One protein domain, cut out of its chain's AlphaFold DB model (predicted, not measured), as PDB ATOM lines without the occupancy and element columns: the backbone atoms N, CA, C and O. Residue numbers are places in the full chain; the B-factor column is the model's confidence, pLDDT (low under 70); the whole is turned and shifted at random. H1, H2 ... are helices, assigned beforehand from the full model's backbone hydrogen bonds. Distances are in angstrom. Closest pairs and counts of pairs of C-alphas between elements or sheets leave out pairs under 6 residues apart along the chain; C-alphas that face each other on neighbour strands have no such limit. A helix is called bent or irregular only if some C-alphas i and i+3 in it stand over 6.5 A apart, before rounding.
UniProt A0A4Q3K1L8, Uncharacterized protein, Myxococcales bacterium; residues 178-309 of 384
ATOM      1  N   ILE A 178     181.390 170.948 132.694       95.38
ATOM      2  CA  ILE A 178     181.003 169.847 131.804       95.38
ATOM      3  C   ILE A 178     179.904 170.249 130.810       95.38
ATOM      4  O   ILE A 178     179.832 169.677 129.723       95.38
ATOM      5  N   ASP A 179     179.074 171.246 131.129       95.00
ATOM      6  CA  ASP A 179     177.916 171.620 130.313       95.00
ATOM      7  C   ASP A 179     178.344 172.141 128.940       95.00
ATOM      8  O   ASP A 179     177.751 171.782 127.922       95.00
ATOM      9  N   ALA A 180     179.426 172.924 128.889       93.44
ATOM     10  CA  ALA A 180     179.994 173.418 127.637       93.44
ATOM     11  C   ALA A 180     180.513 172.270 126.754       93.44
ATOM     12  O   ALA A 180     180.318 172.268 125.538       93.44
ATOM     13  N   ILE A 181     181.121 171.252 127.367       95.12
ATOM     14  CA  ILE A 181     181.619 170.060 126.668       95.12
ATOM     15  C   ILE A 181     180.442 169.201 126.171       95.12
ATOM     16  O   ILE A 181     180.466 168.663 125.060       95.12
ATOM     17  N   LEU A 182     179.377 169.074 126.964       93.38
ATOM     18  CA  LEU A 182     178.146 168.391 126.562       93.38
ATOM     19  C   LEU A 182     177.395 169.156 125.466       93.38
ATOM     20  O   LEU A 182     176.743 168.531 124.637       93.38
ATOM     21  N   ALA A 183     177.526 170.477 125.386       91.25
ATOM     22  CA  ALA A 183     176.988 171.262 124.278       91.25
ATOM     23  C   ALA A 183     177.845 171.170 122.998       91.25
ATOM     24  O   ALA A 183     177.340 171.424 121.904       91.25
ATOM     25  N   SER A 184     179.125 170.795 123.109       90.69
ATOM     26  CA  SER A 184     180.041 170.738 121.969       90.69
ATOM     27  C   SER A 184     179.758 169.564 121.022       90.69
ATOM     28  O   SER A 184     179.179 168.535 121.392       90.69
ATOM     29  N   THR A 185     180.204 169.713 119.774       89.88
ATOM     30  CA  THR A 185     180.127 168.696 118.710       89.88
ATOM     31  C   THR A 185     181.491 168.099 118.356       89.88
ATOM     32  O   THR A 185     181.569 167.215 117.504       89.88
ATOM     33  N   GLU A 186     182.567 168.522 119.027       89.12
ATOM     34  CA  GLU A 186     183.953 168.131 118.717       89.12
ATOM     35  C   GLU A 186     184.184 166.614 118.796       89.12
ATOM     36  O   GLU A 186     184.949 166.056 118.007       89.12
ATOM     37  N   TRP A 187     183.446 165.934 119.681       86.94
ATOM     38  CA  TRP A 187     183.438 164.476 119.841       86.94
ATOM     39  C   TRP A 187     183.101 163.711 118.550       86.94
ATOM     40  O   TRP A 187     183.493 162.552 118.401       86.94
ATOM     41  N   SER A 188     182.377 164.342 117.618       86.31
ATOM     42  CA  SER A 188     181.912 163.719 116.373       86.31
ATOM     43  C   SER A 188     182.972 163.687 115.267       86.31
ATOM     44  O   SER A 188     182.820 162.952 114.291       86.31
ATOM     45  N   THR A 189     184.069 164.435 115.418       81.56
ATOM     46  CA  THR A 189     185.130 164.513 114.406       81.56
ATOM     47  C   THR A 189     185.791 163.142 114.230       81.56
ATOM     48  O   THR A 189     186.273 162.578 115.215       81.56
ATOM     49  N   PRO A 190     185.843 162.559 113.018       76.75
ATOM     50  CA  PRO A 190     186.537 161.294 112.788       76.75
ATOM     51  C   PRO A 190     188.038 161.427 113.079       76.75
ATOM     52  O   PRO A 190     188.693 162.337 112.582       76.75
ATOM     53  N   GLY A 191     188.577 160.526 113.901       79.62
ATOM     54  CA  GLY A 191     190.016 160.415 114.151       79.62
ATOM     55  C   GLY A 191     190.659 159.343 113.272       79.62
ATOM     56  O   GLY A 191     189.980 158.707 112.463       79.62
ATOM     57  N   ALA A 192     191.954 159.101 113.487       88.06
ATOM     58  CA  ALA A 192     192.663 157.970 112.890       88.06
ATOM     59  C   ALA A 192     191.960 156.630 113.182       88.06
ATOM     60  O   ALA A 192     191.226 156.492 114.175       88.06
ATOM     61  N   SER A 193     192.180 155.642 112.311       90.94
ATOM     62  CA  SER A 193     191.571 154.324 112.470       90.94
ATOM     63  C   SER A 193     192.055 153.645 113.759       90.94
ATOM     64  O   SER A 193     193.113 153.963 114.306       90.94
ATOM     65  N   THR A 194     191.261 152.705 114.279       91.19
ATOM     66  CA  THR A 194     191.651 151.917 115.460       91.19
ATOM     67  C   THR A 194     192.944 151.144 115.202       91.19
ATOM     68  O   THR A 194     193.785 151.071 116.092       91.19
ATOM     69  N   GLU A 195     193.113 150.613 113.992       92.62
ATOM     70  CA  GLU A 195     194.307 149.870 113.587       92.62
ATOM     71  C   GLU A 195     195.551 150.766 113.582       92.62
ATOM     72  O   GLU A 195     196.539 150.429 114.232       92.62
ATOM     73  N   ASP A 196     195.467 151.954 112.972       94.31
ATOM     74  CA  ASP A 196     196.587 152.905 112.930       94.31
ATOM     75  C   ASP A 196     197.006 153.350 114.335       94.31
ATOM     76  O   ASP A 196     198.192 153.424 114.652       94.31
ATOM     77  N   ARG A 197     196.031 153.615 115.212       94.62
ATOM     78  CA  ARG A 197     196.300 154.022 116.600       94.62
ATOM     79  C   ARG A 197     196.902 152.897 117.437       94.62
ATOM     80  O   ARG A 197     197.749 153.171 118.286       94.62
ATOM     81  N   LEU A 198     196.492 151.647 117.213       94.94
ATOM     82  CA  LEU A 198     197.120 150.489 117.856       94.94
ATOM     83  C   LEU A 198     198.555 150.294 117.363       94.94
ATOM     84  O   LEU A 198     199.444 150.047 118.177       94.94
ATOM     85  N   ALA A 199     198.791 150.442 116.057       94.12
ATOM     86  CA  ALA A 199     200.124 150.354 115.476       94.12
ATOM     87  C   ALA A 199     201.060 151.446 116.026       94.12
ATOM     88  O   ALA A 199     202.171 151.125 116.450       94.12
ATOM     89  N   ASP A 200     200.603 152.704 116.100       94.06
ATOM     90  CA  ASP A 200     201.356 153.818 116.706       94.06
ATOM     91  C   ASP A 200     201.653 153.561 118.192       94.06
ATOM     92  O   ASP A 200     202.801 153.670 118.626       94.06
ATOM     93  N   SER A 201     200.652 153.129 118.966       95.00
ATOM     94  CA  SER A 201     200.834 152.780 120.381       95.00
ATOM     95  C   SER A 201     201.885 151.682 120.575       95.00
ATOM     96  O   SER A 201     202.781 151.825 121.412       95.00
ATOM     97  N   LEU A 202     201.830 150.612 119.776       95.12
ATOM     98  CA  LEU A 202     202.784 149.509 119.850       95.12
ATOM     99  C   LEU A 202     204.197 149.940 119.435       95.12
ATOM    100  O   LEU A 202     205.172 149.526 120.066       95.12
ATOM    101  N   ALA A 203     204.315 150.768 118.394       94.25
ATOM    102  CA  ALA A 203     205.590 151.314 117.943       94.25
ATOM    103  C   ALA A 203     206.242 152.175 119.034       94.25
ATOM    104  O   ALA A 203     207.414 151.975 119.350       94.25
ATOM    105  N   ARG A 204     205.471 153.063 119.674       93.62
ATOM    106  CA  ARG A 204     205.938 153.892 120.797       93.62
ATOM    107  C   ARG A 204     206.310 153.060 122.018       93.62
ATOM    108  O   ARG A 204     207.356 153.306 122.612       93.62
ATOM    109  N   LEU A 205     205.507 152.043 122.354       93.44
ATOM    110  CA  LEU A 205     205.775 151.157 123.490       93.44
ATOM    111  C   LEU A 205     207.118 150.420 123.349       93.44
ATOM    112  O   LEU A 205     207.792 150.163 124.344       93.44
ATOM    113  N   ARG A 206     207.505 150.082 122.114       93.25
ATOM    114  CA  ARG A 206     208.774 149.409 121.785       93.25
ATOM    115  C   ARG A 206     209.933 150.374 121.508       93.25
ATOM    116  O   ARG A 206     211.056 149.908 121.332       93.25
ATOM    117  N   GLY A 207     209.655 151.671 121.408       91.12
ATOM    118  CA  GLY A 207     210.604 152.705 121.008       91.12
ATOM    119  C   GLY A 207     211.116 153.543 122.178       91.12
ATOM    120  O   GLY A 207     211.269 153.063 123.297       91.12
ATOM    121  N   GLU A 208     211.380 154.821 121.900       88.06
ATOM    122  CA  GLU A 208     212.004 155.761 122.845       88.06
ATOM    123  C   GLU A 208     211.034 156.356 123.876       88.06
ATOM    124  O   GLU A 208     211.476 156.933 124.866       88.06
ATOM    125  N   ALA A 209     209.717 156.192 123.689       90.69
ATOM    126  CA  ALA A 209     208.698 156.720 124.599       90.69
ATOM    127  C   ALA A 209     207.697 155.642 125.079       90.69
ATOM    128  O   ALA A 209     206.497 155.742 124.789       90.69
ATOM    129  N   PRO A 210     208.139 154.615 125.837       93.19
ATOM    130  CA  PRO A 210     207.284 153.482 126.185       93.19
ATOM    131  C   PRO A 210     206.029 153.846 126.989       93.19
ATOM    132  O   PRO A 210     204.941 153.336 126.715       93.19
ATOM    133  N   ALA A 211     206.152 154.755 127.962       93.06
ATOM    134  CA  ALA A 211     205.026 155.194 128.787       93.06
ATOM    135  C   ALA A 211     203.966 155.963 127.980       93.06
ATOM    136  O   ALA A 211     202.770 155.772 128.196       93.06
ATOM    137  N   ASP A 212     204.391 156.778 127.011       92.62
ATOM    138  CA  ASP A 212     203.475 157.464 126.097       92.62
ATOM    139  C   ASP A 212     202.773 156.470 125.159       92.62
ATOM    140  O   ASP A 212     201.569 156.584 124.943       92.62
ATOM    141  N   GLY A 213     203.478 155.436 124.686       94.12
ATOM    142  CA  GLY A 213     202.872 154.336 123.928       94.12
ATOM    143  C   GLY A 213     201.793 153.588 124.715       94.12
ATOM    144  O   GLY A 213     200.716 153.321 124.180       94.12
ATOM    145  N   LEU A 214     202.037 153.315 126.001       95.62
ATOM    146  CA  LEU A 214     201.037 152.723 126.896       95.62
ATOM    147  C   LEU A 214     199.825 153.647 127.090       95.62
ATOM    148  O   LEU A 214     198.682 153.196 126.995       95.62
ATOM    149  N   LEU A 215     200.047 154.942 127.317       96.19
ATOM    150  CA  LEU A 215     198.952 155.903 127.427       96.19
ATOM    151  C   LEU A 215     198.163 156.057 126.120       96.19
ATOM    152  O   LEU A 215     196.944 156.170 126.178       96.19
ATOM    153  N   ALA A 216     198.808 155.988 124.954       95.31
ATOM    154  CA  ALA A 216     198.127 156.006 123.658       95.31
ATOM    155  C   ALA A 216     197.165 154.813 123.491       95.31
ATOM    156  O   ALA A 216     196.067 154.969 122.951       95.31
ATOM    157  N   PHE A 217     197.530 153.632 124.004       95.94
ATOM    158  CA  PHE A 217     196.605 152.498 124.062       95.94
ATOM    159  C   PHE A 217     195.442 152.766 125.017       95.94
ATOM    160  O   PHE A 217     194.287 152.527 124.662       95.94
ATOM    161  N   PHE A 218     195.725 153.271 126.220       95.94
ATOM    162  CA  PHE A 218     194.668 153.557 127.188       95.94
ATOM    163  C   PHE A 218     193.696 154.623 126.696       95.94
ATOM    164  O   PHE A 218     192.501 154.477 126.919       95.94
ATOM    165  N   GLU A 219     194.166 155.632 125.970       95.38
ATOM    166  CA  GLU A 219     193.316 156.603 125.280       95.38
ATOM    167  C   GLU A 219     192.297 155.892 124.380       95.38
ATOM    168  O   GLU A 219     191.087 156.047 124.539       95.38
ATOM    169  N   LEU A 220     192.776 155.013 123.497       94.38
ATOM    170  CA  LEU A 220     191.930 154.239 122.592       94.38
ATOM    171  C   LEU A 220     190.978 153.286 123.339       94.38
ATOM    172  O   LEU A 220     189.823 153.107 122.934       94.38
ATOM    173  N   SER A 221     191.448 152.664 124.420       94.06
ATOM    174  CA  SER A 221     190.636 151.796 125.275       94.06
ATOM    175  C   SER A 221     189.534 152.582 125.989       94.06
ATOM    176  O   SER A 221     188.398 152.118 126.041       94.06
ATOM    177  N   LEU A 222     189.829 153.771 126.514       94.81
ATOM    178  CA  LEU A 222     188.861 154.614 127.219       94.81
ATOM    179  C   LEU A 222     187.848 155.262 126.268       94.81
ATOM    180  O   LEU A 222     186.713 155.519 126.670       94.81
ATOM    181  N   GLU A 223     188.229 155.503 125.013       93.50
ATOM    182  CA  GLU A 223     187.314 155.986 123.978       93.50
ATOM    183  C   GLU A 223     186.335 154.905 123.500       93.50
ATOM    184  O   GLU A 223     185.154 155.187 123.310       93.50
ATOM    185  N   ARG A 224     186.812 153.674 123.257       88.75
ATOM    186  CA  ARG A 224     186.054 152.666 122.483       88.75
ATOM    187  C   ARG A 224     185.819 151.337 123.191       88.75
ATOM    188  O   ARG A 224     185.026 150.529 122.719       88.75
ATOM    189  N   GLY A 225     186.497 151.088 124.304       89.25
ATOM    190  CA  GLY A 225     186.455 149.804 125.007       89.25
ATOM    191  C   GLY A 225     187.292 148.736 124.311       89.25
ATOM    192  O   GLY A 225     186.963 147.553 124.379       89.25
ATOM    193  N   THR A 226     188.338 149.156 123.596       89.25
ATOM    194  CA  THR A 226     189.249 148.263 122.874       89.25
ATOM    195  C   THR A 226     189.960 147.339 123.859       89.25
ATOM    196  O   THR A 226     190.632 147.804 124.775       89.25
ATOM    197  N   ALA A 227     189.817 146.026 123.672       90.31
ATOM    198  CA  ALA A 227     190.531 145.042 124.478       90.31
ATOM    199  C   ALA A 227     192.045 145.114 124.220       90.31
ATOM    200  O   ALA A 227     192.475 145.474 123.125       90.31
ATOM    201  N   LEU A 228     192.843 144.735 125.221       92.25
ATOM    202  CA  LEU A 228     194.300 144.683 125.112       92.25
ATOM    203  C   LEU A 228     194.728 143.616 124.084       92.25
ATOM    204  O   LEU A 228     194.469 142.434 124.325       92.25
ATOM    205  N   PRO A 229     195.385 143.988 122.968       93.00
ATOM    206  CA  PRO A 229     195.867 143.013 121.996       93.00
ATOM    207  C   PRO A 229     197.012 142.160 122.566       93.00
ATOM    208  O   PRO A 229     197.809 142.682 123.360       93.00
ATOM    209  N   PRO A 230     197.158 140.888 122.147       94.50
ATOM    210  CA  PRO A 230     198.239 140.012 122.605       94.50
ATOM    211  C   PRO A 230     199.636 140.614 122.406       94.50
ATOM    212  O   PRO A 230     200.480 140.529 123.290       94.50
ATOM    213  N   GLU A 231     199.871 141.297 121.285       93.06
ATOM    214  CA  GLU A 231     201.169 141.888 120.948       93.06
ATOM    215  C   GLU A 231     201.553 143.026 121.897       93.06
ATOM    216  O   GLU A 231     202.740 143.226 122.184       93.06
ATOM    217  N   LEU A 232     200.554 143.778 122.371       92.62
ATOM    218  CA  LEU A 232     200.745 144.850 123.339       92.62
ATOM    219  C   LEU A 232     200.920 144.274 124.746       92.62
ATOM    220  O   LEU A 232     201.800 144.721 125.474       92.62
ATOM    221  N   ALA A 233     200.152 143.240 125.103       93.38
ATOM    222  CA  ALA A 233     200.334 142.508 126.355       93.38
ATOM    223  C   ALA A 233     201.754 141.922 126.466       93.38
ATOM    224  O   ALA A 233     202.424 142.103 127.482       93.38
ATOM    225  N   ASP A 234     202.253 141.295 125.400       93.62
ATOM    226  CA  ASP A 234     203.616 140.765 125.331       93.62
ATOM    227  C   ASP A 234     204.673 141.865 125.456       93.62
ATOM    228  O   ASP A 234     205.667 141.693 126.165       93.62
ATOM    229  N   ALA A 235     204.467 143.005 124.791       92.81
ATOM    230  CA  ALA A 235     205.368 144.148 124.894       92.81
ATOM    231  C   ALA A 235     205.397 144.728 126.319       92.81
ATOM    232  O   ALA A 235     206.478 145.014 126.834       92.81
ATOM    233  N   LEU A 236     204.244 144.833 126.988       93.25
ATOM    234  CA  LEU A 236     204.155 145.278 128.382       93.25
ATOM    235  C   LEU A 236     204.858 144.310 129.334       93.25
ATOM    236  O   LEU A 236     205.648 144.746 130.168       93.25
ATOM    237  N   ASN A 237     204.642 143.005 129.165       91.94
ATOM    238  CA  ASN A 237     205.273 141.971 129.989       91.94
ATOM    239  C   ASN A 237     206.801 141.951 129.856       91.94
ATOM    240  O   ASN A 237     207.503 141.614 130.808       91.94
ATOM    241  N   ARG A 238     207.330 142.307 128.680       91.81
ATOM    242  CA  ARG A 238     208.777 142.380 128.424       91.81
ATOM    243  C   ARG A 238     209.384 143.741 128.755       91.81
ATOM    244  O   ARG A 238     210.608 143.865 128.737       91.81
ATOM    245  N   SER A 239     208.566 144.750 129.040       92.25
ATOM    246  CA  SER A 239     209.059 146.098 129.292       92.25
ATOM    247  C   SER A 239     209.874 146.151 130.585       92.25
ATOM    248  O   SER A 239     209.405 145.832 131.681       92.25
ATOM    249  N   THR A 240     211.126 146.588 130.468       93.25
ATOM    250  CA  THR A 240     211.986 146.890 131.618       93.25
ATOM    251  C   THR A 240     211.895 148.350 132.046       93.25
ATOM    252  O   THR A 240     212.471 148.696 133.077       93.25
ATOM    253  N   ASP A 241     211.175 149.176 131.284       94.25
ATOM    254  CA  ASP A 241     211.065 150.610 131.505       94.25
ATOM    255  C   ASP A 241     210.404 150.924 132.856       94.25
ATOM    256  O   ASP A 241     209.358 150.376 133.222       94.25
ATOM    257  N   LEU A 242     211.052 151.798 133.629       92.38
ATOM    258  CA  LEU A 242     210.604 152.122 134.977       92.38
ATOM    259  C   LEU A 242     209.303 152.930 134.954       92.38
ATOM    260  O   LEU A 242     208.444 152.694 135.803       92.38
ATOM    261  N   GLN A 243     209.128 153.840 133.993       91.75
ATOM    262  CA  GLN A 243     207.919 154.660 133.893       91.75
ATOM    263  C   GLN A 243     206.706 153.791 133.552       91.75
ATOM    264  O   GLN A 243     205.669 153.913 134.200       91.75
ATOM    265  N   VAL A 244     206.853 152.842 132.622       94.25
ATOM    266  CA  VAL A 244     205.814 151.851 132.295       94.25
ATOM    267  C   VAL A 244     205.421 151.044 133.529       94.25
ATOM    268  O   VAL A 244     204.233 150.919 133.822       94.25
ATOM    269  N   LYS A 245     206.392 150.538 134.301       93.81
ATOM    270  CA  LYS A 245     206.107 149.772 135.528       93.81
ATOM    271  C   LYS A 245     205.359 150.598 136.573       93.81
ATOM    272  O   LYS A 245     204.399 150.108 137.162       93.81
ATOM    273  N   ARG A 246     205.773 151.850 136.792       92.94
ATOM    274  CA  ARG A 246     205.104 152.772 137.725       92.94
ATOM    275  C   ARG A 246     203.677 153.087 137.280       92.94
ATOM    276  O   ARG A 246     202.757 153.027 138.093       92.94
ATOM    277  N   LEU A 247     203.492 153.367 135.992       94.12
ATOM    278  CA  LEU A 247     202.186 153.644 135.407       94.12
ATOM    279  C   LEU A 247     201.249 152.437 135.537       94.12
ATOM    280  O   LEU A 247     200.111 152.585 135.974       94.12
ATOM    281  N   LEU A 248     201.733 151.229 135.236       94.06
ATOM    282  CA  LEU A 248     200.955 150.004 135.421       94.06
ATOM    283  C   LEU A 248     200.580 149.780 136.888       94.06
ATOM    284  O   LEU A 248     199.436 149.418 137.156       94.06
ATOM    285  N   ALA A 249     201.488 150.029 137.836       93.81
ATOM    286  CA  ALA A 249     201.191 149.894 139.263       93.81
ATOM    287  C   ALA A 249     200.046 150.824 139.711       93.81
ATOM    288  O   ALA A 249     199.176 150.404 140.474       93.81
ATOM    289  N   LEU A 250     200.002 152.058 139.195       93.88
ATOM    290  CA  LEU A 250     198.895 152.991 139.430       93.88
ATOM    291  C   LEU A 250     197.586 152.498 138.807       93.88
ATOM    292  O   LEU A 250     196.575 152.387 139.495       93.88
ATOM    293  N   ILE A 251     197.607 152.168 137.514       91.06
ATOM    294  CA  ILE A 251     196.397 151.822 136.753       91.06
ATOM    295  C   ILE A 251     195.768 150.515 137.243       91.06
ATOM    296  O   ILE A 251     194.548 150.374 137.259       91.06
ATOM    297  N   THR A 252     196.590 149.556 137.664       90.69
ATOM    298  CA  THR A 252     196.121 148.262 138.181       90.69
ATOM    299  C   THR A 252     195.753 148.300 139.665       90.69
ATOM    300  O   THR A 252     195.349 147.275 140.213       90.69
ATOM    301  N   GLY A 253     195.869 149.459 140.326       91.00
ATOM    302  CA  GLY A 253     195.517 149.619 141.737       91.00
ATOM    303  C   GLY A 253     196.455 148.884 142.698       91.00
ATOM    304  O   GLY A 253     196.047 148.528 143.799       91.00
ATOM    305  N   GLN A 254     197.707 148.639 142.298       92.50
ATOM    306  CA  GLN A 254     198.727 148.049 143.177       92.50
ATOM    307  C   GLN A 254     199.219 149.033 144.246       92.50
ATOM    308  O   GLN A 254     199.839 148.621 145.225       92.50
ATOM    309  N   VAL A 255     198.944 150.328 144.065       91.88
ATOM    310  CA  VAL A 255     199.260 151.387 145.025       91.88
ATOM    311  C   VAL A 255     198.003 151.725 145.837       91.88
ATOM    312  O   VAL A 255     196.964 152.009 145.235       91.88
ATOM    313  N   PRO A 256     198.061 151.717 147.183       92.38
ATOM    314  CA  PRO A 256     196.933 152.115 148.021       92.38
ATOM    315  C   PRO A 256     196.435 153.534 147.690       92.38
ATOM    316  O   PRO A 256     197.255 154.405 147.393       92.38
ATOM    317  N   PRO A 257     195.123 153.826 147.801       90.56
ATOM    318  CA  PRO A 257     194.567 155.122 147.406       90.56
ATOM    319  C   PRO A 257     195.249 156.349 148.032       90.56
ATOM    320  O   PRO A 257     195.466 157.341 147.341       90.56
ATOM    321  N   GLY A 258     195.619 156.280 149.318       89.94
ATOM    322  CA  GLY A 258     196.287 157.384 150.021       89.94
ATOM    323  C   GLY A 258     197.680 157.712 149.475       89.94
ATOM    324  O   GLY A 258     198.061 158.879 149.434       89.94
ATOM    325  N   ASP A 259     198.399 156.700 148.988       93.81
ATOM    326  CA  ASP A 259     199.750 156.845 148.435       93.81
ATOM    327  C   ASP A 259     199.728 157.107 146.921       93.81
ATOM    328  O   ASP A 259     200.678 157.649 146.354       93.81
ATOM    329  N   ALA A 260     198.636 156.740 146.246       94.62
ATOM    330  CA  ALA A 260     198.508 156.852 144.799       94.62
ATOM    331  C   ALA A 260     198.440 158.311 144.325       94.62
ATOM    332  O   ALA A 260     199.030 158.641 143.299       94.62
ATOM    333  N   VAL A 261     197.776 159.201 145.071       94.38
ATOM    334  CA  VAL A 261     197.626 160.623 144.704       94.38
ATOM    335  C   VAL A 261     198.971 161.338 144.494       94.38
ATOM    336  O   VAL A 261     199.209 161.817 143.383       94.38
ATOM    337  N   PRO A 262     199.891 161.395 145.479       93.31
ATOM    338  CA  PRO A 262     201.196 162.021 145.258       93.31
ATOM    339  C   PRO A 262     202.023 161.282 144.196       93.31
ATOM    340  O   PRO A 262     202.886 161.875 143.547       93.31
ATOM    341  N   PHE A 263     201.756 159.992 143.979       93.88
ATOM    342  CA  PHE A 263     202.436 159.217 142.953       93.88
ATOM    343  C   PHE A 263     201.967 159.566 141.530       93.88
ATOM    344  O   PHE A 263     202.801 159.632 140.625       93.88
ATOM    345  N   PHE A 264     200.689 159.911 141.329       94.81
ATOM    346  CA  PHE A 264     200.209 160.485 140.066       94.81
ATOM    347  C   PHE A 264     200.924 161.797 139.722       94.81
ATOM    348  O   PHE A 264     201.255 162.006 138.557       94.81
ATOM    349  N   ASP A 265     201.235 162.650 140.704       91.81
ATOM    350  CA  ASP A 265     201.977 163.897 140.466       91.81
ATOM    351  C   ASP A 265     203.410 163.652 139.985       91.81
ATOM    352  O   ASP A 265     203.915 164.390 139.138       91.81
ATOM    353  N   ILE A 266     204.065 162.612 140.508       91.50
ATOM    354  CA  ILE A 266     205.395 162.192 140.053       91.50
ATOM    355  C   ILE A 266     205.305 161.708 138.606       91.50
ATOM    356  O   ILE A 266     206.003 162.235 137.741       91.50
ATOM    357  N   VAL A 267     204.400 160.767 138.325       91.88
ATOM    358  CA  VAL A 267     204.239 160.191 136.983       91.88
ATOM    359  C   VAL A 267     203.829 161.260 135.965       91.88
ATOM    360  O   VAL A 267     204.347 161.272 134.854       91.88
ATOM    361  N   ARG A 268     202.990 162.232 136.335       92.62
ATOM    362  CA  ARG A 268     202.576 163.332 135.446       92.62
ATOM    363  C   ARG A 268     203.739 164.200 134.960       92.62
ATOM    364  O   ARG A 268     203.646 164.756 133.874       92.62
ATOM    365  N   ARG A 269     204.814 164.334 135.743       90.06
ATOM    366  CA  ARG A 269     206.028 165.073 135.336       90.06
ATOM    367  C   ARG A 269     206.950 164.247 134.441       90.06
ATOM    368  O   ARG A 269     207.779 164.816 133.743       90.06
ATOM    369  N   GLU A 270     206.835 162.924 134.513       87.81
ATOM    370  CA  GLU A 270     207.672 161.978 133.773       87.81
ATOM    371  C   GLU A 270     207.060 161.603 132.421       87.81
ATOM    372  O   GLU A 270     207.787 161.320 131.472       87.81
ATOM    373  N   VAL A 271     205.729 161.603 132.331       84.56
ATOM    374  CA  VAL A 271     205.001 161.205 131.129       84.56
ATOM    375  C   VAL A 271     204.690 162.430 130.268       84.56
ATOM    376  O   VAL A 271     204.347 163.486 130.786       84.56
ATOM    377  N   GLY A 272     204.864 162.291 128.951       84.69
ATOM    378  CA  GLY A 272     204.818 163.390 127.985       84.69
ATOM    379  C   GLY A 272     203.420 163.956 127.710       84.69
ATOM    380  O   GLY A 272     202.588 164.117 128.599       84.69
ATOM    381  N   GLU A 273     203.143 164.267 126.445       87.75
ATOM    382  CA  GLU A 273     201.934 164.986 126.012       87.75
ATOM    383  C   GLU A 273     200.618 164.353 126.505       87.75
ATOM    384  O   GLU A 273     199.656 165.054 126.821       87.75
ATOM    385  N   ARG A 274     200.590 163.023 126.654       94.06
ATOM    386  CA  ARG A 274     199.418 162.264 127.107       94.06
ATOM    387  C   ARG A 274     199.196 162.232 128.618       94.06
ATOM    388  O   ARG A 274     198.261 161.575 129.069       94.06
ATOM    389  N   ALA A 275     199.975 162.963 129.414       94.31
ATOM    390  CA  ALA A 275     199.833 163.000 130.873       94.31
ATOM    391  C   ALA A 275     198.419 163.386 131.360       94.31
ATOM    392  O   ALA A 275     198.026 163.023 132.470       94.31
ATOM    393  N   TYR A 276     197.628 164.075 130.532       95.81
ATOM    394  CA  TYR A 276     196.230 164.401 130.827       95.81
ATOM    395  C   TYR A 276     195.346 163.152 131.048       95.81
ATOM    396  O   TYR A 276     194.396 163.205 131.828       95.81
ATOM    397  N   LEU A 277     195.690 162.004 130.446       96.88
ATOM    398  CA  LEU A 277     194.964 160.737 130.616       96.88
ATOM    399  C   LEU A 277     195.062 160.168 132.029       96.88
ATOM    400  O   LEU A 277     194.211 159.375 132.428       96.88
ATOM    401  N   LEU A 278     196.052 160.600 132.816       96.88
ATOM    402  CA  LEU A 278     196.164 160.204 134.220       96.88
ATOM    403  C   LEU A 278     194.924 160.605 135.028       96.88
ATOM    404  O   LEU A 278     194.589 159.913 135.984       96.88
ATOM    405  N   GLY A 279     194.196 161.648 134.609       97.62
ATOM    406  CA  GLY A 279     192.928 162.037 135.229       97.62
ATOM    407  C   GLY A 279     191.876 160.921 135.227       97.62
ATOM    408  O   GLY A 279     191.147 160.788 136.206       97.62
ATOM    409  N   ALA A 280     191.848 160.064 134.196       97.25
ATOM    410  CA  ALA A 280     190.918 158.931 134.116       97.25
ATOM    411  C   ALA A 280     191.177 157.876 135.203       97.25
ATOM    412  O   ALA A 280     190.256 157.205 135.657       97.25
ATOM    413  N   PHE A 281     192.436 157.724 135.616       96.88
ATOM    414  CA  PHE A 281     192.856 156.730 136.603       96.88
ATOM    415  C   PHE A 281     192.897 157.307 138.017       96.88
ATOM    416  O   PHE A 281     192.604 156.608 138.986       96.88
ATOM    417  N   GLU A 282     193.227 158.590 138.143       97.75
ATOM    418  CA  GLU A 282     193.253 159.286 139.423       97.75
ATOM    419  C   GLU A 282     191.839 159.588 139.939       97.75
ATOM    420  O   GLU A 282     191.601 159.499 141.142       97.75
ATOM    421  N   ALA A 283     190.873 159.898 139.068       98.00
ATOM    422  CA  ALA A 283     189.520 160.240 139.503       98.00
ATOM    423  C   ALA A 283     188.842 159.135 140.349       98.00
ATOM    424  O   ALA A 283     188.349 159.457 141.431       98.00
ATOM    425  N   PRO A 284     188.874 157.837 139.981       96.12
ATOM    426  CA  PRO A 284     188.382 156.766 140.853       96.12
ATOM    427  C   PRO A 284     189.079 156.702 142.222       96.12
ATOM    428  O   PRO A 284     188.426 156.438 143.234       96.12
ATOM    429  N   VAL A 285     190.385 156.988 142.282       97.12
ATOM    430  CA  VAL A 285     191.144 157.061 143.543       97.12
ATOM    431  C   VAL A 285     190.646 158.224 144.403       97.12
ATOM    432  O   VAL A 285     190.367 158.039 145.587       97.12
ATOM    433  N   ARG A 286     190.456 159.406 143.806       97.50
ATOM    434  CA  ARG A 286     189.880 160.585 144.475       97.50
ATOM    435  C   ARG A 286     188.483 160.287 145.021       97.50
ATOM    436  O   ARG A 286     188.195 160.610 146.170       97.50
ATOM    437  N   LEU A 287     187.642 159.586 144.258       96.12
ATOM    438  CA  LEU A 287     186.318 159.156 144.720       96.12
ATOM    439  C   LEU A 287     186.390 158.196 145.911       96.12
ATOM    440  O   LEU A 287     185.602 158.336 146.847       96.12
ATOM    441  N   ALA A 288     187.338 157.253 145.919       95.00
ATOM    442  CA  ALA A 288     187.556 156.369 147.066       95.00
ATOM    443  C   ALA A 288     187.950 157.155 148.332       95.00
ATOM    444  O   ALA A 288     187.560 156.780 149.436       95.00
ATOM    445  N   LEU A 289     188.646 158.282 148.160       96.00
ATOM    446  CA  LEU A 289     189.015 159.229 149.215       96.00
ATOM    447  C   LEU A 289     187.928 160.280 149.524       96.00
ATOM    448  O   LEU A 289     188.192 161.213 150.274       96.00
ATOM    449  N   GLN A 290     186.718 160.149 148.964       96.25
ATOM    450  CA  GLN A 290     185.615 161.121 149.089       96.25
ATOM    451  C   GLN A 290     185.927 162.531 148.534       96.25
ATOM    452  O   GLN A 290     185.210 163.483 148.827       96.25
ATOM    453  N   GLN A 291     186.943 162.665 147.680       96.94
ATOM    454  CA  GLN A 291     187.349 163.909 147.011       96.94
ATOM    455  C   GLN A 291     186.601 164.068 145.680       96.94
ATOM    456  O   GLN A 291     187.147 163.887 144.589       96.94
ATOM    457  N   ARG A 292     185.286 164.294 145.776       96.81
ATOM    458  CA  ARG A 292     184.382 164.316 144.613       96.81
ATOM    459  C   ARG A 292     184.663 165.483 143.669       96.81
ATOM    460  O   ARG A 292     184.618 165.298 142.453       96.81
ATOM    461  N   GLU A 293     184.928 166.661 144.215       96.56
ATOM    462  CA  GLU A 293     185.178 167.881 143.444       96.56
ATOM    463  C   GLU A 293     186.444 167.729 142.592       96.56
ATOM    464  O   GLU A 293     186.421 167.980 141.386       96.56
ATOM    465  N   GLU A 294     187.520 167.194 143.167       97.75
ATOM    466  CA  GLU A 294     188.758 166.907 142.446       97.75
ATOM    467  C   GLU A 294     188.570 165.843 141.367       97.75
ATOM    468  O   GLU A 294     189.085 166.011 140.262       97.75
ATOM    469  N   ALA A 295     187.825 164.768 141.651       98.25
ATOM    470  CA  ALA A 295     187.512 163.750 140.648       98.25
ATOM    471  C   ALA A 295     186.754 164.355 139.454       98.25
ATOM    472  O   ALA A 295     187.111 164.115 138.301       98.25
ATOM    473  N   THR A 296     185.752 165.192 139.736       98.25
ATOM    474  CA  THR A 296     184.945 165.888 138.721       98.25
ATOM    475  C   THR A 296     185.816 166.814 137.876       98.25
ATOM    476  O   THR A 296     185.746 166.782 136.645       98.25
ATOM    477  N   ARG A 297     186.703 167.584 138.520       98.12
ATOM    478  CA  ARG A 297     187.662 168.461 137.839       98.12
ATOM    479  C   ARG A 297     188.589 167.674 136.913       98.12
ATOM    480  O   ARG A 297     188.709 168.032 135.747       98.12
ATOM    481  N   LEU A 298     189.201 166.590 137.399       98.44
ATOM    482  CA  LEU A 298     190.123 165.757 136.615       98.44
ATOM    483  C   LEU A 298     189.457 165.164 135.368       98.44
ATOM    484  O   LEU A 298     190.036 165.198 134.284       98.44
ATOM    485  N   LEU A 299     188.235 164.643 135.506       98.69
ATOM    486  CA  LEU A 299     187.480 164.085 134.381       98.69
ATOM    487  C   LEU A 299     187.051 165.170 133.384       98.69
ATOM    488  O   LEU A 299     187.068 164.940 132.176       98.69
ATOM    489  N   THR A 300     186.716 166.365 133.870       98.25
ATOM    490  CA  THR A 300     186.353 167.497 133.008       98.25
ATOM    491  C   THR A 300     187.564 168.027 132.237       98.25
ATOM    492  O   THR A 300     187.472 168.247 131.032       98.25
ATOM    493  N   GLU A 301     188.724 168.166 132.885       97.44
ATOM    494  CA  GLU A 301     189.985 168.552 132.232       97.44
ATOM    495  C   GLU A 301     190.415 167.535 131.170       97.44
ATOM    496  O   GLU A 301     190.854 167.910 130.081       97.44
ATOM    497  N   LEU A 302     190.243 166.245 131.464       97.94
ATOM    498  CA  LEU A 302     190.454 165.156 130.518       97.94
ATOM    499  C   LEU A 302     189.560 165.306 129.277       97.94
ATOM    500  O   LEU A 302     190.058 165.253 128.154       97.94
ATOM    501  N   LEU A 303     188.262 165.548 129.467       97.81
ATOM    502  CA  LEU A 303     187.313 165.719 128.365       97.81
ATOM    503  C   LEU A 303     187.525 167.014 127.573       97.81
ATOM    504  O   LEU A 303     187.283 167.029 126.369       97.81
ATOM    505  N   ALA A 304     188.019 168.073 128.213       96.50
ATOM    506  CA  ALA A 304     188.405 169.304 127.529       96.50
ATOM    507  C   ALA A 304     189.604 169.095 126.584       96.50
ATOM    508  O   ALA A 304     189.770 169.841 125.624       96.50
ATOM    509  N   ARG A 305     190.450 168.088 126.847       95.75
ATOM    510  CA  ARG A 305     191.570 167.703 125.971       95.75
ATOM    511  C   ARG A 305     191.165 166.686 124.913       95.75
ATOM    512  O   ARG A 305     191.597 166.799 123.770       95.75
ATOM    513  N   ASN A 306     190.355 165.701 125.289       95.50
ATOM    514  CA  ASN A 306     189.836 164.691 124.379       95.50
ATOM    515  C   ASN A 306     188.344 164.433 124.680       95.50
ATOM    516  O   ASN A 306     188.017 163.632 125.561       95.50
ATOM    517  N   PRO A 307     187.418 165.045 123.916       96.12
ATOM    518  CA  PRO A 307     185.978 164.911 124.141       96.12
ATOM    519  C   PRO A 307     185.415 163.553 123.689       96.12
ATOM    520  O   PRO A 307     184.202 163.371 123.639       96.12
ATOM    521  N   ARG A 308     186.266 162.583 123.324       95.31
ATOM    522  CA  ARG A 308     185.858 161.232 122.909       95.31
ATOM    523  C   ARG A 308     186.059 160.183 123.995       95.31
ATOM    524  O   ARG A 308     185.737 159.018 123.771       95.31
ATOM    525  N   VAL A 309     186.605 160.554 125.152       96.25
ATOM    526  CA  VAL A 309     186.910 159.612 126.233       96.25
ATOM    527  C   VAL A 309     185.612 159.152 126.909       96.25
ATOM    528  O   VAL A 309     185.179 159.694 127.923       96.25
TER     529      VAL A 309
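This is residues 178 to 309 of the 384 residues of an uncharacterized protein of Myxococcales bacterium (UniProt A0A4Q3K1L8). Two groups of helices make this model: the hairpin of H2 and H3 with H4 packed on residues 202 to 206 of H2, and H6, H7 and H8 side by side, each running opposite to the one before. H3 and H7 meet at a steep angle in the middle, H5 joins the two groups by packing on H3 and H6, and H1 lies far out. The printed part has 132 residues with eight named helices, H1 to H8 in order, and no named strand, so the class is all helix. It is compact, with a radius of gyration of the C-alphas of 15.0 A and spans of 40 by 38 by 23 A.

Start at H1, residues 178 to 183; it only just touches residues 300 to 304 of H8, residues 292 to 305, with 3 pairs of C-alphas within 8 A, the closest being Ile 178 and Thr 300 at 6.0 A. Go on to H2, residues 194 to 206, and H3, residues 210 to 224, a hairpin at a shallow tilt of 22 degrees; their closest C-alphas are Leu 205 and Gly 213, 4.3 A apart. H4, residues 230 to 238, touches residues 202 to 206 of H2, the closest C-alphas being Leu 202 and Leu 232 at 6.2 A. H5, residues 242 to 251, touches residues 210 to 214 of H3, with C-alphas 211 and 244 closest at 4.9 A. H5 forms a hairpin with H6, residues 257 to 270, at a steep tilt of 39 degrees; C-alphas 250 and 260 are closest at 6.6 A. H6 and H7, residues 273 to 288, form a hairpin at 6 degrees, closest at C-alphas 268 and 275, 5.3 A apart. H7 and H8 form another at 23 degrees, closest at C-alphas 283 and 295, 4.2 A apart. Residues 273 to 277 of H7 touch H3 at a steep tilt of 64 degrees, with C-alphas 212 and 274 closest at 6.4 A. Every O i to N i+4 pair is within hydrogen-bond range in H1, H2, H3, H4, H5 and H8, against 6 of 10 in H6 and 5 of 12 in H7, where 9 of 13 O i to N i+3 pairs are.

Find C-alpha 178 at (181.003, 169.847, 131.804), where H1 begins, and C-alpha 305 at (191.570, 167.703, 125.971), where H8 ends. From first to last C-alpha, H3 measures 21.6 A, H7 26.9 A and H8 20.3 A. H7 is irregular, with C-alphas 273 and 276 7.5 A apart, and has a kink of 32 degrees near residue 281.

Look for the two C-alphas farthest apart at Ala 183 and Thr 240, 43.3 A. The printed part has no cut and no long link. Its mean pLDDT is 93.4, and no printed residue is under 70.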